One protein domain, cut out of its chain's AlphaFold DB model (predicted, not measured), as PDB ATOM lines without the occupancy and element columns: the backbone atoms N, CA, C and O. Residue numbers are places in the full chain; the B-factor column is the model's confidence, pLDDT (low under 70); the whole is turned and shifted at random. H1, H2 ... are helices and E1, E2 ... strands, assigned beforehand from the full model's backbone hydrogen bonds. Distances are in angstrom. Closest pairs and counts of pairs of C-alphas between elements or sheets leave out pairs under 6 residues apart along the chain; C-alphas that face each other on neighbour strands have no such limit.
ATOM      1  N   ILE A  37     -20.992 -51.599 -43.883       77.19
ATOM      2  CA  ILE A  37     -21.821 -50.572 -44.522       77.19
ATOM      3  C   ILE A  37     -22.430 -49.661 -43.451       77.19
ATOM      4  O   ILE A  37     -22.344 -48.441 -43.568       77.19
ATOM      5  N   VAL A  38     -22.988 -50.258 -42.393       79.44
ATOM      6  CA  VAL A  38     -23.557 -49.532 -41.246       79.44
ATOM      7  C   VAL A  38     -22.472 -48.730 -40.543       79.44
ATOM      8  O   VAL A  38     -22.620 -47.527 -40.373       79.44
ATOM      9  N   THR A  39     -21.349 -49.372 -40.218       86.00
ATOM     10  CA  THR A  39     -20.202 -48.722 -39.577       86.00
ATOM     11  C   THR A  39     -19.725 -47.511 -40.382       86.00
ATOM     12  O   THR A  39     -19.491 -46.448 -39.818       86.00
ATOM     13  N   THR A  40     -19.634 -47.628 -41.712       85.31
ATOM     14  CA  THR A  40     -19.245 -46.498 -42.572       85.31
ATOM     15  C   THR A  40     -20.265 -45.362 -42.517       85.31
ATOM     16  O   THR A  40     -19.862 -44.208 -42.411       85.31
ATOM     17  N   ALA A  41     -21.563 -45.672 -42.566       85.88
ATOM     18  CA  ALA A  41     -22.617 -44.664 -42.481       85.88
ATOM     19  C   ALA A  41     -22.591 -43.925 -41.132       85.88
ATOM     20  O   ALA A  41     -22.658 -42.701 -41.116       85.88
ATOM     21  N   LEU A  42     -22.412 -44.648 -40.022       89.56
ATOM     22  CA  LEU A  42     -22.298 -44.052 -38.687       89.56
ATOM     23  C   LEU A  42     -21.042 -43.186 -38.539       89.56
ATOM     24  O   LEU A  42     -21.106 -42.141 -37.904       89.56
ATOM     25  N   PHE A  43     -19.919 -43.559 -39.164       90.44
ATOM     26  CA  PHE A  43     -18.724 -42.711 -39.182       90.44
ATOM     27  C   PHE A  43     -18.931 -41.399 -39.945       90.44
ATOM     28  O   PHE A  43     -18.436 -40.368 -39.497       90.44
ATOM     29  N   GLU A  44     -19.625 -41.415 -41.088       89.62
ATOM     30  CA  GLU A  44     -19.929 -40.168 -41.808       89.62
ATOM     31  C   GLU A  44     -20.963 -39.323 -41.054       89.62
ATOM     32  O   GLU A  44     -20.796 -38.112 -40.945       89.62
ATOM     33  N   LEU A  45     -21.961 -39.962 -40.441       91.75
ATOM     34  CA  LEU A  45     -22.931 -39.300 -39.572       91.75
ATOM     35  C   LEU A  45     -22.253 -38.656 -38.355       91.75
ATOM     36  O   LEU A  45     -22.541 -37.503 -38.057       91.75
ATOM     37  N   ARG A  46     -21.291 -39.337 -37.713       94.00
ATOM     38  CA  ARG A  46     -20.481 -38.774 -36.620       94.00
ATOM     39  C   ARG A  46     -19.791 -37.479 -37.036       94.00
ATOM     40  O   ARG A  46     -19.812 -36.515 -36.282       94.00
ATOM     41  N   LYS A  47     -19.163 -37.461 -38.217       92.56
ATOM     42  CA  LYS A  47     -18.481 -36.259 -38.721       92.56
ATOM     43  C   LYS A  47     -19.469 -35.122 -38.939       92.56
ATOM     44  O   LYS A  47     -19.199 -34.021 -38.487       92.56
ATOM     45  N   LEU A  48     -20.588 -35.407 -39.608       93.62
ATOM     46  CA  LEU A  48     -21.596 -34.399 -39.919       93.62
ATOM     47  C   LEU A  48     -22.184 -33.800 -38.644       93.62
ATOM     48  O   LEU A  48     -22.199 -32.588 -38.503       93.62
ATOM     49  N   VAL A  49     -22.616 -34.642 -37.705       94.56
ATOM     50  CA  VAL A  49     -23.201 -34.187 -36.437       94.56
ATOM     51  C   VAL A  49     -22.203 -33.360 -35.640       94.56
ATOM     52  O   VAL A  49     -22.556 -32.282 -35.191       94.56
ATOM     53  N   ASN A  50     -20.953 -33.811 -35.512       95.19
ATOM     54  CA  ASN A  50     -19.935 -33.038 -34.802       95.19
ATOM     55  C   ASN A  50     -19.657 -31.687 -35.474       95.19
ATOM     56  O   ASN A  50     -19.498 -30.698 -34.778       95.19
ATOM     57  N   GLU A  51     -19.622 -31.630 -36.807       94.50
ATOM     58  CA  GLU A  51     -19.443 -30.363 -37.522       94.50
ATOM     59  C   GLU A  51     -20.655 -29.433 -37.349       94.50
ATOM     60  O   GLU A  51     -20.485 -28.234 -37.178       94.50
ATOM     61  N   LEU A  52     -21.879 -29.970 -37.327       94.00
ATOM     62  CA  LEU A  52     -23.085 -29.182 -37.050       94.00
ATOM     63  C   LEU A  52     -23.119 -28.654 -35.609       94.00
ATOM     64  O   LEU A  52     -23.493 -27.502 -35.412       94.00
ATOM     65  N   LEU A  53     -22.696 -29.461 -34.631       94.25
ATOM     66  CA  LEU A  53     -22.558 -29.033 -33.233       94.25
ATOM     67  C   LEU A  53     -21.545 -27.885 -33.102       94.25
ATOM     68  O   LEU A  53     -21.781 -26.938 -32.358       94.25
ATOM     69  N   ASP A  54     -20.454 -27.930 -33.871       93.50
ATOM     70  CA  ASP A  54     -19.422 -26.886 -33.870       93.50
ATOM     71  C   ASP A  54     -19.916 -25.567 -34.476       93.50
ATOM     72  O   ASP A  54     -19.480 -24.496 -34.059       93.50
ATOM     73  N   LEU A  55     -20.819 -25.641 -35.457       92.19
ATOM     74  CA  LEU A  55     -21.348 -24.474 -36.166       92.19
ATOM     75  C   LEU A  55     -22.562 -23.842 -35.482       92.19
ATOM     76  O   LEU A  55     -22.709 -22.622 -35.525       92.19
ATOM     77  N   TYR A  56     -23.437 -24.655 -34.890       93.75
ATOM     78  CA  TYR A  56     -24.754 -24.214 -34.418       93.75
ATOM     79  C   TYR A  56     -25.014 -24.493 -32.930       93.75
ATOM     80  O   TYR A  56     -26.032 -24.048 -32.406       93.75
ATOM     81  N   GLY A  57     -24.113 -25.192 -32.236       92.94
ATOM     82  CA  GLY A  57     -24.305 -25.593 -30.842       92.94
ATOM     83  C   GLY A  57     -25.194 -26.830 -30.686       92.94
ATOM     84  O   GLY A  57     -25.314 -27.651 -31.595       92.94
ATOM     85  N   SER A  58     -25.791 -26.994 -29.503       92.00
ATOM     86  CA  SER A  58     -26.604 -28.164 -29.148       92.00
ATOM     87  C   SER A  58     -27.850 -28.320 -30.026       92.00
ATOM     88  O   SER A  58     -28.473 -27.335 -30.409       92.00
ATOM     89  N   ILE A  59     -28.256 -29.566 -30.284       93.31
ATOM     90  CA  ILE A  59     -29.404 -29.892 -31.144       93.31
ATOM     91  C   ILE A  59     -30.572 -30.419 -30.299       93.31
ATOM     92  O   ILE A  59     -30.440 -31.443 -29.623       93.31
ATOM     93  N   ASP A  60     -31.736 -29.771 -30.401       93.25
ATOM     94  CA  ASP A  60     -32.934 -30.128 -29.624       93.25
ATOM     95  C   ASP A  60     -33.624 -31.414 -30.103       93.25
ATOM     96  O   ASP A  60     -34.135 -32.198 -29.302       93.25
ATOM     97  N   GLU A  61     -33.653 -31.639 -31.419       94.31
ATOM     98  CA  GLU A  61     -34.311 -32.784 -32.050       94.31
ATOM     99  C   GLU A  61     -33.520 -33.271 -33.268       94.31
ATOM    100  O   GLU A  61     -33.122 -32.486 -34.129       94.31
ATOM    101  N   ILE A  62     -33.347 -34.590 -33.381       94.75
ATOM    102  CA  ILE A  62     -32.713 -35.220 -34.541       94.75
ATOM    103  C   ILE A  62     -33.674 -36.207 -35.198       94.75
ATOM    104  O   ILE A  62     -34.065 -37.216 -34.608       94.75
ATOM    105  N   LYS A  63     -33.991 -35.955 -36.471       93.19
ATOM    106  CA  LYS A  63     -34.776 -36.855 -37.325       93.19
ATOM    107  C   LYS A  63     -33.883 -37.498 -38.373       93.19
ATOM    108  O   LYS A  63     -33.207 -36.805 -39.127       93.19
ATOM    109  N   VAL A  64     -33.901 -38.825 -38.454       90.81
ATOM    110  CA  VAL A  64     -33.064 -39.583 -39.393       90.81
ATOM    111  C   VAL A  64     -33.897 -40.508 -40.262       90.81
ATOM    112  O   VAL A  64     -34.765 -41.237 -39.792       90.81
ATOM    113  N   GLU A  65     -33.571 -40.556 -41.548       88.62
ATOM    114  CA  GLU A  65     -34.052 -41.586 -42.462       88.62
ATOM    115  C   GLU A  65     -32.861 -42.392 -42.989       88.62
ATOM    116  O   GLU A  65     -32.004 -41.886 -43.709       88.62
ATOM    117  N   MET A  66     -32.812 -43.686 -42.663       82.94
ATOM    118  CA  MET A  66     -31.797 -44.573 -43.237       82.94
ATOM    119  C   MET A  66     -32.228 -45.048 -44.635       82.94
ATOM    120  O   MET A  66     -33.369 -45.473 -44.835       82.94
ATOM    121  N   ALA A  67     -31.309 -45.069 -45.603       72.00
ATOM    122  CA  ALA A  67     -31.617 -45.519 -46.961       72.00
ATOM    123  C   ALA A  67     -32.053 -46.998 -47.008       72.00
ATOM    124  O   ALA A  67     -31.493 -47.862 -46.325       72.00
ATOM    125  N   ARG A  68     -33.038 -47.315 -47.864       67.75
ATOM    126  CA  ARG A  68     -33.599 -48.676 -48.000       67.75
ATOM    127  C   ARG A  68     -32.544 -49.724 -48.349       67.75
ATOM    128  O   ARG A  68     -32.592 -50.817 -47.796       67.75
ATOM    129  N   LYS A 243     -26.784 -40.453 -27.682       91.31
ATOM    130  CA  LYS A 243     -25.623 -39.980 -26.921       91.31
ATOM    131  C   LYS A 243     -25.475 -38.457 -26.909       91.31
ATOM    132  O   LYS A 243     -24.831 -37.961 -26.001       91.31
ATOM    133  N   ILE A 244     -26.012 -37.733 -27.897       93.06
ATOM    134  CA  ILE A 244     -25.853 -36.266 -28.032       93.06
ATOM    135  C   ILE A 244     -27.178 -35.501 -28.110       93.06
ATOM    136  O   ILE A 244     -27.190 -34.281 -28.016       93.06
ATOM    137  N   CYS A 245     -28.307 -36.190 -28.270       92.38
ATOM    138  CA  CYS A 245     -29.628 -35.567 -28.289       92.38
ATOM    139  C   CYS A 245     -30.647 -36.497 -27.629       92.38
ATOM    140  O   CYS A 245     -30.724 -37.674 -27.972       92.38
ATOM    141  N   LYS A 246     -31.467 -35.984 -26.703       90.62
ATOM    142  CA  LYS A 246     -32.496 -36.795 -26.023       90.62
ATOM    143  C   LYS A 246     -33.654 -37.159 -26.954       90.62
ATOM    144  O   LYS A 246     -34.238 -38.234 -26.816       90.62
ATOM    145  N   ASN A 247     -33.987 -36.278 -27.898       92.94
ATOM    146  CA  ASN A 247     -35.097 -36.470 -28.822       92.94
ATOM    147  C   ASN A 247     -34.595 -36.925 -30.200       92.94
ATOM    148  O   ASN A 247     -34.306 -36.115 -31.081       92.94
ATOM    149  N   VAL A 248     -34.499 -38.246 -30.384       92.75
ATOM    150  CA  VAL A 248     -34.103 -38.851 -31.662       92.75
ATOM    151  C   VAL A 248     -35.224 -39.698 -32.245       92.75
ATOM    152  O   VAL A 248     -35.657 -40.711 -31.674       92.75
ATOM    153  N   GLN A 249     -35.620 -39.334 -33.456       90.81
ATOM    154  CA  GLN A 249     -36.622 -40.024 -34.245       90.81
ATOM    155  C   GLN A 249     -35.988 -40.622 -35.501       90.81
ATOM    156  O   GLN A 249     -35.201 -39.981 -36.192       90.81
ATOM    157  N   VAL A 250     -36.351 -41.864 -35.828       87.44
ATOM    158  CA  VAL A 250     -35.874 -42.517 -37.052       87.44
ATOM    159  C   VAL A 250     -37.058 -43.032 -37.840       87.44
ATOM    160  O   VAL A 250     -37.843 -43.791 -37.289       87.44
ATOM    161  N   SER A 251     -37.183 -42.668 -39.116       84.56
ATOM    162  CA  SER A 251     -38.370 -42.966 -39.927       84.56
ATOM    163  C   SER A 251     -38.052 -43.824 -41.171       84.56
ATOM    164  O   SER A 251     -36.926 -43.825 -41.678       84.56
ATOM    165  N   PRO A 252     -39.024 -44.612 -41.680       72.25
ATOM    166  CA  PRO A 252     -38.851 -45.504 -42.833       72.25
ATOM    167  C   PRO A 252     -38.853 -44.812 -44.211       72.25
ATOM    168  O   PRO A 252     -38.503 -45.468 -45.198       72.25
ATOM    169  N   GLY A 253     -39.258 -43.538 -44.287       77.38
ATOM    170  CA  GLY A 253     -39.158 -42.682 -45.481       77.38
ATOM    171  C   GLY A 253     -40.398 -42.561 -46.369       77.38
ATOM    172  O   GLY A 253     -40.421 -41.792 -47.331       77.38
ATOM    173  N   GLN A 254     -41.451 -43.338 -46.100       77.25
ATOM    174  CA  GLN A 254     -42.678 -43.279 -46.906       77.25
ATOM    175  C   GLN A 254     -43.448 -41.970 -46.669       77.25
ATOM    176  O   GLN A 254     -43.872 -41.351 -47.645       77.25
ATOM    177  N   ALA A 255     -43.560 -41.512 -45.418       79.50
ATOM    178  CA  ALA A 255     -44.119 -40.196 -45.104       79.50
ATOM    179  C   ALA A 255     -43.337 -39.063 -45.789       79.50
ATOM    180  O   ALA A 255     -43.950 -38.237 -46.461       79.50
ATOM    181  N   THR A 256     -41.999 -39.089 -45.728       85.81
ATOM    182  CA  THR A 256     -41.109 -38.121 -46.392       85.81
ATOM    183  C   THR A 256     -41.423 -37.987 -47.871       85.81
ATOM    184  O   THR A 256     -41.599 -36.888 -48.381       85.81
ATOM    185  N   SER A 257     -41.539 -39.116 -48.577       83.62
ATOM    186  CA  SER A 257     -41.789 -39.111 -50.017       83.62
ATOM    187  C   SER A 257     -43.128 -38.463 -50.372       83.62
ATOM    188  O   SER A 257     -43.207 -37.729 -51.354       83.62
ATOM    189  N   ASN A 258     -44.172 -38.736 -49.586       83.31
ATOM    190  CA  ASN A 258     -45.500 -38.173 -49.811       83.31
ATOM    191  C   ASN A 258     -45.548 -36.679 -49.467       83.31
ATOM    192  O   ASN A 258     -46.087 -35.893 -50.242       83.31
ATOM    193  N   LEU A 259     -44.947 -36.271 -48.344       88.56
ATOM    194  CA  LEU A 259     -44.864 -34.865 -47.941       88.56
ATOM    195  C   LEU A 259     -44.035 -34.048 -48.935       88.56
ATOM    196  O   LEU A 259     -44.474 -32.990 -49.371       88.56
ATOM    197  N   ARG A 260     -42.901 -34.588 -49.399       88.88
ATOM    198  CA  ARG A 260     -42.083 -33.991 -50.463       88.88
ATOM    199  C   ARG A 260     -42.911 -33.716 -51.721       88.88
ATOM    200  O   ARG A 260     -42.800 -32.641 -52.306       88.88
ATOM    201  N   GLN A 261     -43.757 -34.665 -52.125       85.38
ATOM    202  CA  GLN A 261     -44.652 -34.483 -53.267       85.38
ATOM    203  C   GLN A 261     -45.713 -33.407 -52.992       85.38
ATOM    204  O   GLN A 261     -45.920 -32.535 -53.832       85.38
ATOM    205  N   LYS A 262     -46.375 -33.447 -51.828       86.19
ATOM    206  CA  LYS A 262     -47.446 -32.499 -51.472       86.19
ATOM    207  C   LYS A 262     -46.953 -31.065 -51.303       86.19
ATOM    208  O   LYS A 262     -47.651 -30.146 -51.708       86.19
ATOM    209  N   TRP A 263     -45.740 -30.880 -50.797       89.75
ATOM    210  CA  TRP A 263     -45.086 -29.575 -50.697       89.75
ATOM    211  C   TRP A 263     -44.439 -29.106 -52.011       89.75
ATOM    212  O   TRP A 263     -43.801 -28.058 -52.043       89.75
ATOM    213  N   GLY A 264     -44.576 -29.864 -53.107       86.88
ATOM    214  CA  GLY A 264     -44.040 -29.481 -54.417       86.88
ATOM    215  C   GLY A 264     -42.508 -29.498 -54.507       86.88
ATOM    216  O   GLY A 264     -41.939 -28.913 -55.423       86.88
ATOM    217  N   MET A 265     -41.835 -30.191 -53.587       87.00
ATOM    218  CA  MET A 265     -40.369 -30.245 -53.462       87.00
ATOM    219  C   MET A 265     -39.708 -31.176 -54.491       87.00
ATOM    220  O   MET A 265     -38.484 -31.261 -54.583       87.00
ATOM    221  N   ASN A 266     -40.497 -31.933 -55.258       82.25
ATOM    222  CA  ASN A 266     -39.969 -32.766 -56.341       82.25
ATOM    223  C   ASN A 266     -39.376 -31.923 -57.475       82.25
ATOM    224  O   ASN A 266     -38.430 -32.386 -58.107       82.25
ATOM    225  N   ASN A 267     -39.873 -30.698 -57.667       79.62
ATOM    226  CA  ASN A 267     -39.552 -29.889 -58.841       79.62
ATOM    227  C   ASN A 267     -38.347 -28.965 -58.634       79.62
ATOM    228  O   ASN A 267     -37.897 -28.346 -59.582       79.62
ATOM    229  N   ILE A 268     -37.810 -28.872 -57.412       83.00
ATOM    230  CA  ILE A 268     -36.693 -27.959 -57.100       83.00
ATOM    231  C   ILE A 268     -35.434 -28.300 -57.913       83.00
ATOM    232  O   ILE A 268     -34.644 -27.426 -58.236       83.00
ATOM    233  N   LEU A 269     -35.228 -29.578 -58.238       76.31
ATOM    234  CA  LEU A 269     -34.056 -30.037 -58.997       76.31
ATOM    235  C   LEU A 269     -34.393 -30.458 -60.433       76.31
ATOM    236  O   LEU A 269     -33.506 -30.929 -61.142       76.31
ATOM    237  N   ASN A 270     -35.664 -30.385 -60.838       68.81
ATOM    238  CA  ASN A 270     -36.103 -30.791 -62.170       68.81
ATOM    239  C   ASN A 270     -37.484 -30.218 -62.511       68.81
ATOM    240  O   ASN A 270     -38.438 -30.400 -61.757       68.81
ATOM    241  N   ASP A 271     -37.626 -29.677 -63.714       55.16
ATOM    242  CA  ASP A 271     -38.894 -29.165 -64.236       55.16
ATOM    243  C   ASP A 271     -39.945 -30.267 -64.483       55.16
ATOM    244  O   ASP A 271     -41.147 -30.001 -64.458       55.16
ATOM    245  N   ALA A 272     -39.535 -31.532 -64.658       50.31
ATOM    246  CA  ALA A 272     -40.433 -32.619 -65.081       50.31
ATOM    247  C   ALA A 272     -41.324 -33.248 -63.979       50.31
ATOM    248  O   ALA A 272     -41.970 -34.262 -64.228       50.31
ATOM    249  N   ASN A 273     -41.387 -32.697 -62.760       51.81
ATOM    250  CA  ASN A 273     -42.160 -33.260 -61.630       51.81
ATOM    251  C   ASN A 273     -41.830 -34.729 -61.276       51.81
ATOM    252  O   ASN A 273     -42.594 -35.427 -60.603       51.81
ATOM    253  N   GLU A 274     -40.649 -35.193 -61.686       52.22
ATOM    254  CA  GLU A 274     -40.104 -36.507 -61.370       52.22
ATOM    255  C   GLU A 274     -38.887 -36.377 -60.455       52.22
ATOM    256  O   GLU A 274     -38.025 -35.517 -60.647       52.22
ATOM    257  N   LYS A 275     -38.790 -37.270 -59.457       52.88
ATOM    258  CA  LYS A 275     -37.642 -37.344 -58.543       52.88
ATOM    259  C   LYS A 275     -36.403 -37.792 -59.326       52.88
ATOM    260  O   LYS A 275     -36.129 -38.991 -59.414       52.88
ATOM    261  N   THR A 276     -35.632 -36.842 -59.849       61.84
ATOM    262  CA  THR A 276     -34.319 -37.131 -60.431       61.84
ATOM    263  C   THR A 276     -33.367 -37.508 -59.311       61.84
ATOM    264  O   THR A 276     -33.243 -36.838 -58.285       61.84
ATOM    265  N   ARG A 277     -32.718 -38.660 -59.473       66.31
ATOM    266  CA  ARG A 277     -31.681 -39.127 -58.544       66.31
ATOM    267  C   ARG A 277     -30.289 -38.752 -59.018       66.31
ATOM    268  O   ARG A 277     -29.331 -39.191 -58.397       66.31
ATOM    269  N   GLU A 278     -30.194 -37.994 -60.108       75.38
ATOM    270  CA  GLU A 278     -28.961 -37.663 -60.827       75.38
ATOM    271  C   GLU A 278     -28.173 -36.515 -60.185       75.38
ATOM    272  O   GLU A 278     -26.977 -36.391 -60.426       75.38
ATOM    273  N   ASP A 279     -28.815 -35.747 -59.302       85.06
ATOM    274  CA  ASP A 279     -28.204 -34.682 -58.508       85.06
ATOM    275  C   ASP A 279     -28.196 -35.073 -57.026       85.06
ATOM    276  O   ASP A 279     -29.243 -35.378 -56.456       85.06
ATOM    277  N   HIS A 280     -27.035 -35.066 -56.372       87.06
ATOM    278  CA  HIS A 280     -26.869 -35.422 -54.960       87.06
ATOM    279  C   HIS A 280     -27.682 -34.562 -53.977       87.06
ATOM    280  O   HIS A 280     -28.028 -35.051 -52.896       87.06
ATOM    281  N   ARG A 281     -28.047 -33.326 -54.336       90.12
ATOM    282  CA  ARG A 281     -28.807 -32.402 -53.474       90.12
ATOM    283  C   ARG A 281     -30.207 -32.902 -53.133       90.12
ATOM    284  O   ARG A 281     -30.796 -32.453 -52.151       90.12
ATOM    285  N   HIS A 282     -30.733 -33.895 -53.856       88.25
ATOM    286  CA  HIS A 282     -32.021 -34.504 -53.516       88.25
ATOM    287  C   HIS A 282     -32.045 -35.110 -52.103       88.25
ATOM    288  O   HIS A 282     -33.128 -35.219 -51.525       88.25
ATOM    289  N   HIS A 283     -30.882 -35.488 -51.552       89.31
ATOM    290  CA  HIS A 283     -30.749 -35.948 -50.169       89.31
ATOM    291  C   HIS A 283     -30.965 -34.820 -49.155       89.31
ATOM    292  O   HIS A 283     -31.585 -35.059 -48.123       89.31
ATOM    293  N   ALA A 284     -30.512 -33.599 -49.454       92.12
ATOM    294  CA  ALA A 284     -30.751 -32.435 -48.604       92.12
ATOM    295  C   ALA A 284     -32.235 -32.044 -48.599       92.12
ATOM    296  O   ALA A 284     -32.783 -31.748 -47.542       92.12
ATOM    297  N   ILE A 285     -32.918 -32.148 -49.747       92.31
ATOM    298  CA  ILE A 285     -34.376 -31.958 -49.828       92.31
ATOM    299  C   ILE A 285     -35.109 -32.996 -48.971       92.31
ATOM    300  O   ILE A 285     -35.992 -32.642 -48.196       92.31
ATOM    301  N   ASP A 286     -34.743 -34.278 -49.086       91.00
ATOM    302  CA  ASP A 286     -35.338 -35.332 -48.255       91.00
ATOM    303  C   ASP A 286     -35.087 -35.056 -46.750       91.00
ATOM    304  O   ASP A 286     -35.999 -35.222 -45.940       91.00
ATOM    305  N   ALA A 287     -33.897 -34.563 -46.378       92.56
ATOM    306  CA  ALA A 287     -33.559 -34.186 -45.002       92.56
ATOM    307  C   ALA A 287     -34.360 -32.973 -44.489       92.56
ATOM    308  O   ALA A 287     -34.853 -33.009 -43.363       92.56
ATOM    309  N   LEU A 288     -34.559 -31.936 -45.311       94.81
ATOM    310  CA  LEU A 288     -35.391 -30.775 -44.975       94.81
ATOM    311  C   LEU A 288     -36.849 -31.185 -44.739       94.81
ATOM    312  O   LEU A 288     -37.464 -30.792 -43.745       94.81
ATOM    313  N   VAL A 289     -37.393 -32.021 -45.629       93.31
ATOM    314  CA  VAL A 289     -38.751 -32.561 -45.493       93.31
ATOM    315  C   VAL A 289     -38.874 -33.371 -44.203       93.31
ATOM    316  O   VAL A 289     -39.841 -33.201 -43.459       93.31
ATOM    317  N   MET A 290     -37.881 -34.213 -43.904       92.12
ATOM    318  CA  MET A 290     -37.820 -34.971 -42.655       92.12
ATOM    319  C   MET A 290     -37.805 -34.059 -41.428       92.12
ATOM    320  O   MET A 290     -38.607 -34.272 -40.521       92.12
ATOM    321  N   ALA A 291     -36.956 -33.029 -41.410       93.31
ATOM    322  CA  ALA A 291     -36.868 -32.076 -40.304       93.31
ATOM    323  C   ALA A 291     -38.228 -31.410 -40.023       93.31
ATOM    324  O   ALA A 291     -38.676 -31.362 -38.874       93.31
ATOM    325  N   CYS A 292     -38.937 -31.006 -41.082       93.38
ATOM    326  CA  CYS A 292     -40.244 -30.348 -41.002       93.38
ATOM    327  C   CYS A 292     -41.420 -31.307 -40.755       93.38
ATOM    328  O   CYS A 292     -42.546 -30.859 -40.524       93.38
ATOM    329  N   THR A 293     -41.202 -32.622 -40.815       90.38
ATOM    330  CA  THR A 293     -42.271 -33.605 -40.629       90.38
ATOM    331  C   THR A 293     -42.756 -33.598 -39.177       90.38
ATOM    332  O   THR A 293     -41.968 -33.688 -38.233       90.38
ATOM    333  N   LYS A 294     -44.078 -33.513 -39.002       88.81
ATOM    334  CA  LYS A 294     -44.788 -33.558 -37.716       88.81
ATOM    335  C   LYS A 294     -45.903 -34.597 -37.790       88.81
ATOM    336  O   LYS A 294     -46.391 -34.901 -38.879       88.81
ATOM    337  N   VAL A 295     -46.347 -35.094 -36.635       85.88
ATOM    338  CA  VAL A 295     -47.494 -36.019 -36.540       85.88
ATOM    339  C   VAL A 295     -48.733 -35.423 -37.215       85.88
ATOM    340  O   VAL A 295     -49.384 -36.113 -37.994       85.88
ATOM    341  N   SER A 296     -48.993 -34.127 -37.013       88.31
ATOM    342  CA  SER A 296     -50.113 -33.412 -37.639       88.31
ATOM    343  C   SER A 296     -50.070 -33.451 -39.169       88.31
ATOM    344  O   SER A 296     -51.096 -33.686 -39.792       88.31
ATOM    345  N   TYR A 297     -48.894 -33.308 -39.791       89.25
ATOM    346  CA  TYR A 297     -48.758 -33.418 -41.248       89.25
ATOM    347  C   TYR A 297     -49.004 -34.838 -41.760       89.25
ATOM    348  O   TYR A 297     -49.541 -35.010 -42.850       89.25
ATOM    349  N   VAL A 298     -48.624 -35.863 -40.993       84.62
ATOM    350  CA  VAL A 298     -48.864 -37.269 -41.361       84.62
ATOM    351  C   VAL A 298     -50.347 -37.626 -41.235       84.62
ATOM    352  O   VAL A 298     -50.881 -38.310 -42.107       84.62
ATOM    353  N   GLN A 299     -51.010 -37.133 -40.190       83.62
ATOM    354  CA  GLN A 299     -52.460 -37.250 -40.023       83.62
ATOM    355  C   GLN A 299     -53.202 -36.499 -41.126       83.62
ATOM    356  O   GLN A 299     -54.123 -37.037 -41.727       83.62
ATOM    357  N   GLU A 300     -52.760 -35.286 -41.451       84.56
ATOM    358  CA  GLU A 300     -53.343 -34.514 -42.539       84.56
ATOM    359  C   GLU A 300     -53.178 -35.256 -43.866       84.56
ATOM    360  O   GLU A 300     -54.152 -35.479 -44.568       84.56
ATOM    361  N   LEU A 301     -51.988 -35.780 -44.167       83.00
ATOM    362  CA  LEU A 301     -51.733 -36.570 -45.375       83.00
ATOM    363  C   LEU A 301     -52.697 -37.757 -45.552       83.00
ATOM    364  O   LEU A 301     -53.011 -38.118 -46.691       83.00
ATOM    365  N   SER A 302     -53.192 -38.357 -44.465       79.69
ATOM    366  CA  SER A 302     -54.136 -39.474 -44.562       79.69
ATOM    367  C   SER A 302     -55.520 -39.052 -45.058       79.69
ATOM    368  O   SER A 302     -56.209 -39.854 -45.686       79.69
ATOM    369  N   ARG A 303     -55.880 -37.773 -44.914       77.81
ATOM    370  CA  ARG A 303     -57.101 -37.184 -45.487       77.81
ATOM    371  C   ARG A 303     -56.995 -36.968 -46.999       77.81
ATOM    372  O   ARG A 303     -58.002 -36.930 -47.698       77.81
ATOM    373  N   TRP A 304     -55.775 -36.891 -47.535       73.00
ATOM    374  CA  TRP A 304     -55.509 -36.614 -48.950       73.00
ATOM    375  C   TRP A 304     -55.345 -37.896 -49.776       73.00
ATOM    376  O   TRP A 304     -54.241 -38.224 -50.225       73.00
ATOM    377  N   ASN A 305     -56.442 -38.619 -50.010       70.56
ATOM    378  CA  ASN A 305     -56.445 -39.797 -50.882       70.56
ATOM    379  C   ASN A 305     -56.462 -39.394 -52.373       70.56
ATOM    380  O   ASN A 305     -57.247 -38.552 -52.801       70.56
ATOM    381  N   ARG A 306     -55.620 -40.027 -53.203       68.00
ATOM    382  CA  ARG A 306     -55.597 -39.813 -54.663       68.00
ATOM    383  C   ARG A 306     -56.898 -40.255 -55.349       68.00
ATOM    384  O   ARG A 306     -57.271 -39.651 -56.352       68.00
ATOM    385  N   TYR A 307     -57.553 -41.295 -54.826       65.12
ATOM    386  CA  TYR A 307     -58.756 -41.896 -55.417       65.12
ATOM    387  C   TYR A 307     -60.060 -41.384 -54.798       65.12
ATOM    388  O   TYR A 307     -61.110 -41.514 -55.416       65.12
ATOM    389  N   ASN A 308     -59.993 -40.760 -53.619       63.16
ATOM    390  CA  ASN A 308     -61.143 -40.159 -52.953       63.16
ATOM    391  C   ASN A 308     -60.869 -38.663 -52.738       63.16
ATOM    392  O   ASN A 308     -60.188 -38.275 -51.788       63.16
ATOM    393  N   ARG A 309     -61.320 -37.832 -53.684       55.12
ATOM    394  CA  ARG A 309     -61.132 -36.374 -53.653       55.12
ATOM    395  C   ARG A 309     -62.187 -35.746 -52.744       55.12
ATOM    396  O   ARG A 309     -63.181 -35.228 -53.241       55.12
ATOM    397  N   ASN A 310     -61.979 -35.791 -51.430       54.44
ATOM    398  CA  ASN A 310     -62.791 -34.983 -50.525       54.44
ATOM    399  C   ASN A 310     -62.423 -33.499 -50.719       54.44
ATOM    400  O   ASN A 310     -61.247 -33.137 -50.702       54.44
ATOM    401  N   THR A 311     -63.421 -32.659 -50.986       48.59
ATOM    402  CA  THR A 311     -63.302 -31.282 -51.508       48.59
ATOM    403  C   THR A 311     -62.961 -30.215 -50.464       48.59
ATOM    404  O   THR A 311     -62.771 -29.057 -50.834       48.59
ATOM    405  N   GLU A 312     -62.883 -30.568 -49.179       53.16
ATOM    406  CA  GLU A 312     -62.823 -29.589 -48.082       53.16
ATOM    407  C   GLU A 312     -61.496 -28.820 -47.989       53.16
ATOM    408  O   GLU A 312     -61.487 -27.676 -47.538       53.16
ATOM    409  N   LEU A 313     -60.378 -29.378 -48.470       54.12
ATOM    410  CA  LEU A 313     -59.081 -28.696 -48.457       54.12
ATOM    411  C   LEU A 313     -58.538 -28.511 -49.872       54.12
ATOM    412  O   LEU A 313     -58.177 -29.461 -50.563       54.12
ATOM    413  N   LYS A 314     -58.451 -27.248 -50.304       63.97
ATOM    414  CA  LYS A 314     -57.904 -26.878 -51.619       63.97
ATOM    415  C   LYS A 314     -56.376 -26.979 -51.672       63.97
ATOM    416  O   LYS A 314     -55.830 -27.177 -52.755       63.97
ATOM    417  N   GLN A 315     -55.683 -26.844 -50.534       77.38
ATOM    418  CA  GLN A 315     -54.216 -26.849 -50.453       77.38
ATOM    419  C   GLN A 315     -53.712 -27.572 -49.196       77.38
ATOM    420  O   GLN A 315     -54.314 -27.473 -48.130       77.38
ATOM    421  N   PHE A 316     -52.608 -28.312 -49.334       85.31
ATOM    422  CA  PHE A 316     -51.952 -29.010 -48.225       85.31
ATOM    423  C   PHE A 316     -51.155 -28.004 -47.377       85.31
ATOM    424  O   PHE A 316     -50.469 -27.163 -47.964       85.31
ATOM    425  N   PRO A 317     -51.196 -28.069 -46.032       89.12
ATOM    426  CA  PRO A 317     -50.541 -27.072 -45.191       89.12
ATOM    427  C   PRO A 317     -49.018 -27.089 -45.364       89.12
ATOM    428  O   PRO A 317     -48.379 -28.150 -45.399       89.12
ATOM    429  N   LEU A 318     -48.438 -25.895 -45.467       92.12
ATOM    430  CA  LEU A 318     -46.998 -25.688 -45.576       92.12
ATOM    431  C   LEU A 318     -46.371 -25.503 -44.182       92.12
ATOM    432  O   LEU A 318     -47.013 -24.922 -43.308       92.12
ATOM    433  N   PRO A 319     -45.112 -25.939 -43.969       93.75
ATOM    434  CA  PRO A 319     -44.340 -25.645 -42.761       93.75
ATOM    435  C   PRO A 319     -44.292 -24.159 -42.398       93.75
ATOM    436  O   PRO A 319     -44.425 -23.822 -41.224       93.75
ATOM    437  N   TRP A 320     -44.122 -23.304 -43.404       94.88
ATOM    438  CA  TRP A 320     -44.240 -21.849 -43.348       94.88
ATOM    439  C   TRP A 320     -44.571 -21.319 -44.753       94.88
ATOM    440  O   TRP A 320     -44.500 -22.068 -45.730       94.88
ATOM    441  N   GLU A 321     -44.946 -20.045 -44.870       92.75
ATOM    442  CA  GLU A 321     -45.485 -19.456 -46.107       92.75
ATOM    443  C   GLU A 321     -44.518 -19.559 -47.303       92.75
ATOM    444  O   GLU A 321     -44.882 -20.065 -48.365       92.75
ATOM    445  N   SER A 322     -43.255 -19.173 -47.114       94.44
ATOM    446  CA  SER A 322     -42.204 -19.203 -48.139       94.44
ATOM    447  C   SER A 322     -41.457 -20.541 -48.245       94.44
ATOM    448  O   SER A 322     -40.441 -20.606 -48.936       94.44
ATOM    449  N   PHE A 323     -41.957 -21.630 -47.635       94.50
ATOM    450  CA  PHE A 323     -41.226 -22.902 -47.476       94.50
ATOM    451  C   PHE A 323     -40.540 -23.401 -48.746       94.50
ATOM    452  O   PHE A 323     -39.367 -23.767 -48.734       94.50
ATOM    453  N   ARG A 324     -41.268 -23.395 -49.865       91.81
ATOM    454  CA  ARG A 324     -40.732 -23.849 -51.149       91.81
ATOM    455  C   ARG A 324     -39.634 -22.936 -51.689       91.81
ATOM    456  O   ARG A 324     -38.622 -23.449 -52.157       91.81
ATOM    457  N   ARG A 325     -39.837 -21.620 -51.628       92.50
ATOM    458  CA  ARG A 325     -38.880 -20.627 -52.131       92.50
ATOM    459  C   ARG A 325     -37.589 -20.657 -51.319       92.50
ATOM    460  O   ARG A 325     -36.506 -20.655 -51.889       92.50
ATOM    461  N   ASP A 326     -37.703 -20.750 -49.998       95.00
ATOM    462  CA  ASP A 326     -36.536 -20.796 -49.116       95.00
ATOM    463  C   ASP A 326     -35.746 -22.094 -49.312       95.00
ATOM    464  O   ASP A 326     -34.514 -22.077 -49.343       95.00
ATOM    465  N   ALA A 327     -36.447 -23.217 -49.511       94.00
ATOM    466  CA  ALA A 327     -35.821 -24.492 -49.846       94.00
ATOM    467  C   ALA A 327     -35.056 -24.429 -51.176       94.00
ATOM    468  O   ALA A 327     -33.951 -24.956 -51.262       94.00
ATOM    469  N   GLU A 328     -35.621 -23.787 -52.198       91.75
ATOM    470  CA  GLU A 328     -34.989 -23.602 -53.508       91.75
ATOM    471  C   GLU A 328     -33.689 -22.796 -53.391       91.75
ATOM    472  O   GLU A 328     -32.624 -23.305 -53.744       91.75
ATOM    473  N   VAL A 329     -33.741 -21.620 -52.756       91.00
ATOM    474  CA  VAL A 329     -32.560 -20.770 -52.516       91.00
ATOM    475  C   VAL A 329     -31.488 -21.503 -51.703       91.00
ATOM    476  O   VAL A 329     -30.298 -21.418 -52.008       91.00
ATOM    477  N   ALA A 330     -31.883 -22.248 -50.667       91.75
ATOM    478  CA  ALA A 330     -30.940 -23.002 -49.846       91.75
ATOM    479  C   ALA A 330     -30.270 -24.137 -50.638       91.75
ATOM    480  O   ALA A 330     -29.059 -24.328 -50.538       91.75
ATOM    481  N   VAL A 331     -31.039 -24.876 -51.445       90.75
ATOM    482  CA  VAL A 331     -30.547 -25.994 -52.264       90.75
ATOM    483  C   VAL A 331     -29.581 -25.524 -53.350       90.75
ATOM    484  O   VAL A 331     -28.612 -26.224 -53.657       90.75
ATOM    485  N   GLU A 332     -29.791 -24.342 -53.921       87.00
ATOM    486  CA  GLU A 332     -28.880 -23.764 -54.914       87.00
ATOM    487  C   GLU A 332     -27.473 -23.497 -54.375       87.00
ATOM    488  O   GLU A 332     -26.508 -23.598 -55.130       87.00
ATOM    489  N   ARG A 333     -27.344 -23.243 -53.069       89.31
ATOM    490  CA  ARG A 333     -26.069 -22.929 -52.404       89.31
ATOM    491  C   ARG A 333     -25.315 -24.158 -51.889       89.31
ATOM    492  O   ARG A 333     -24.227 -24.024 -51.332       89.31
ATOM    493  N   ILE A 334     -25.869 -25.363 -52.044       91.19
ATOM    494  CA  ILE A 334     -25.254 -26.588 -51.516       91.19
ATOM    495  C   ILE A 334     -24.043 -26.991 -52.355       91.19
ATOM    496  O   ILE A 334     -24.177 -27.358 -53.521       91.19
TER     497      ILE A 334
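This is residues 37 to 68 and 243 to 334 of the 621 residues of the protein "CRISPR subtype II/NMENI RNA-guided endonuclease Cas9/Csn1" of Flavobacterium fontis (UniProt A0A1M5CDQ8). Two short parallel strands, E1 and E2, make a small ribbon whose E1 packs on H3, the helix in the middle of the body; H2 crosses H3, and H5 packs on H3 and runs back the opposite way. The long helix H1 lies at one end, away from the other helices, while H4 and the loop after it make the other end, where residues 305 to 311 stick out. The printed part has 124 residues, with five named helices and two named strands in the order H1, E1, E2, H2, H3, H4, H5, and its class is mostly helix. It is compact, with a radius of gyration of the C-alphas of 16.0 A and spans of 46 by 31 by 30 A.

Start at C-alpha 61, at (-34.311, -32.784, -32.050), where E1 begins; it takes residues 61 to 65 and is 13.6 A long. E2, residues 247 to 251, measures 13.3 A. For H1, residues 37 to 56, find C-alpha 37 at (-21.821, -50.572, -44.522) and go 28.4 A to C-alpha 56. H2 is residues 254 to 262, H3 is residues 282 to 292 with 15.5 A, and H4 is residues 295 to 303. H5, residues 323 to 332, runs 14.4 A to C-alpha 332 at (-28.880, -23.764, -54.914).

Look first at E1 and E2, parallel at 17 degrees, with N 62 and O 247 2.9 A apart and N 249 and O 62 2.9 A apart, both within hydrogen-bond range. The closest C-alphas of E1 and H3 are those of Lys 63 and Ala 291, 6.0 A apart. H2 and H3 touch at Thr 256 and Met 290, whose C-alphas are 5.9 A apart, and are about perpendicular at 85 degrees. H3 and H5 touch, closest at the C-alphas of Ala 284 and Val 331, 7.4 A apart; they run opposite ways at a steep tilt of 35.1 degrees, only just past shallow. H2 and H4 touch, closest at the C-alphas of Ala 255 and Val 298, 6.7 A apart, and are only just about perpendicular at 70.0 degrees. H1 touches no helix. Every O i to N i+4 pair is within hydrogen-bond range in H1, H2, H3 and H5, and 4 of 5 are in H4.

The two C-alphas farthest apart are those of Thr 39 and Thr 311, at 48.0 A. Residues 69 to 242 are not printed, and C-alphas 68 and 243 are 24.2 A apart across this cut, which falls between E1 and E2. The links H2 to H3 and H4 to H5 are long, with 19 residues each. The mean pLDDT of the printed part is 83.9; look for values under 70 at residue 68, residues 270 to 277 and residues 306 to 314.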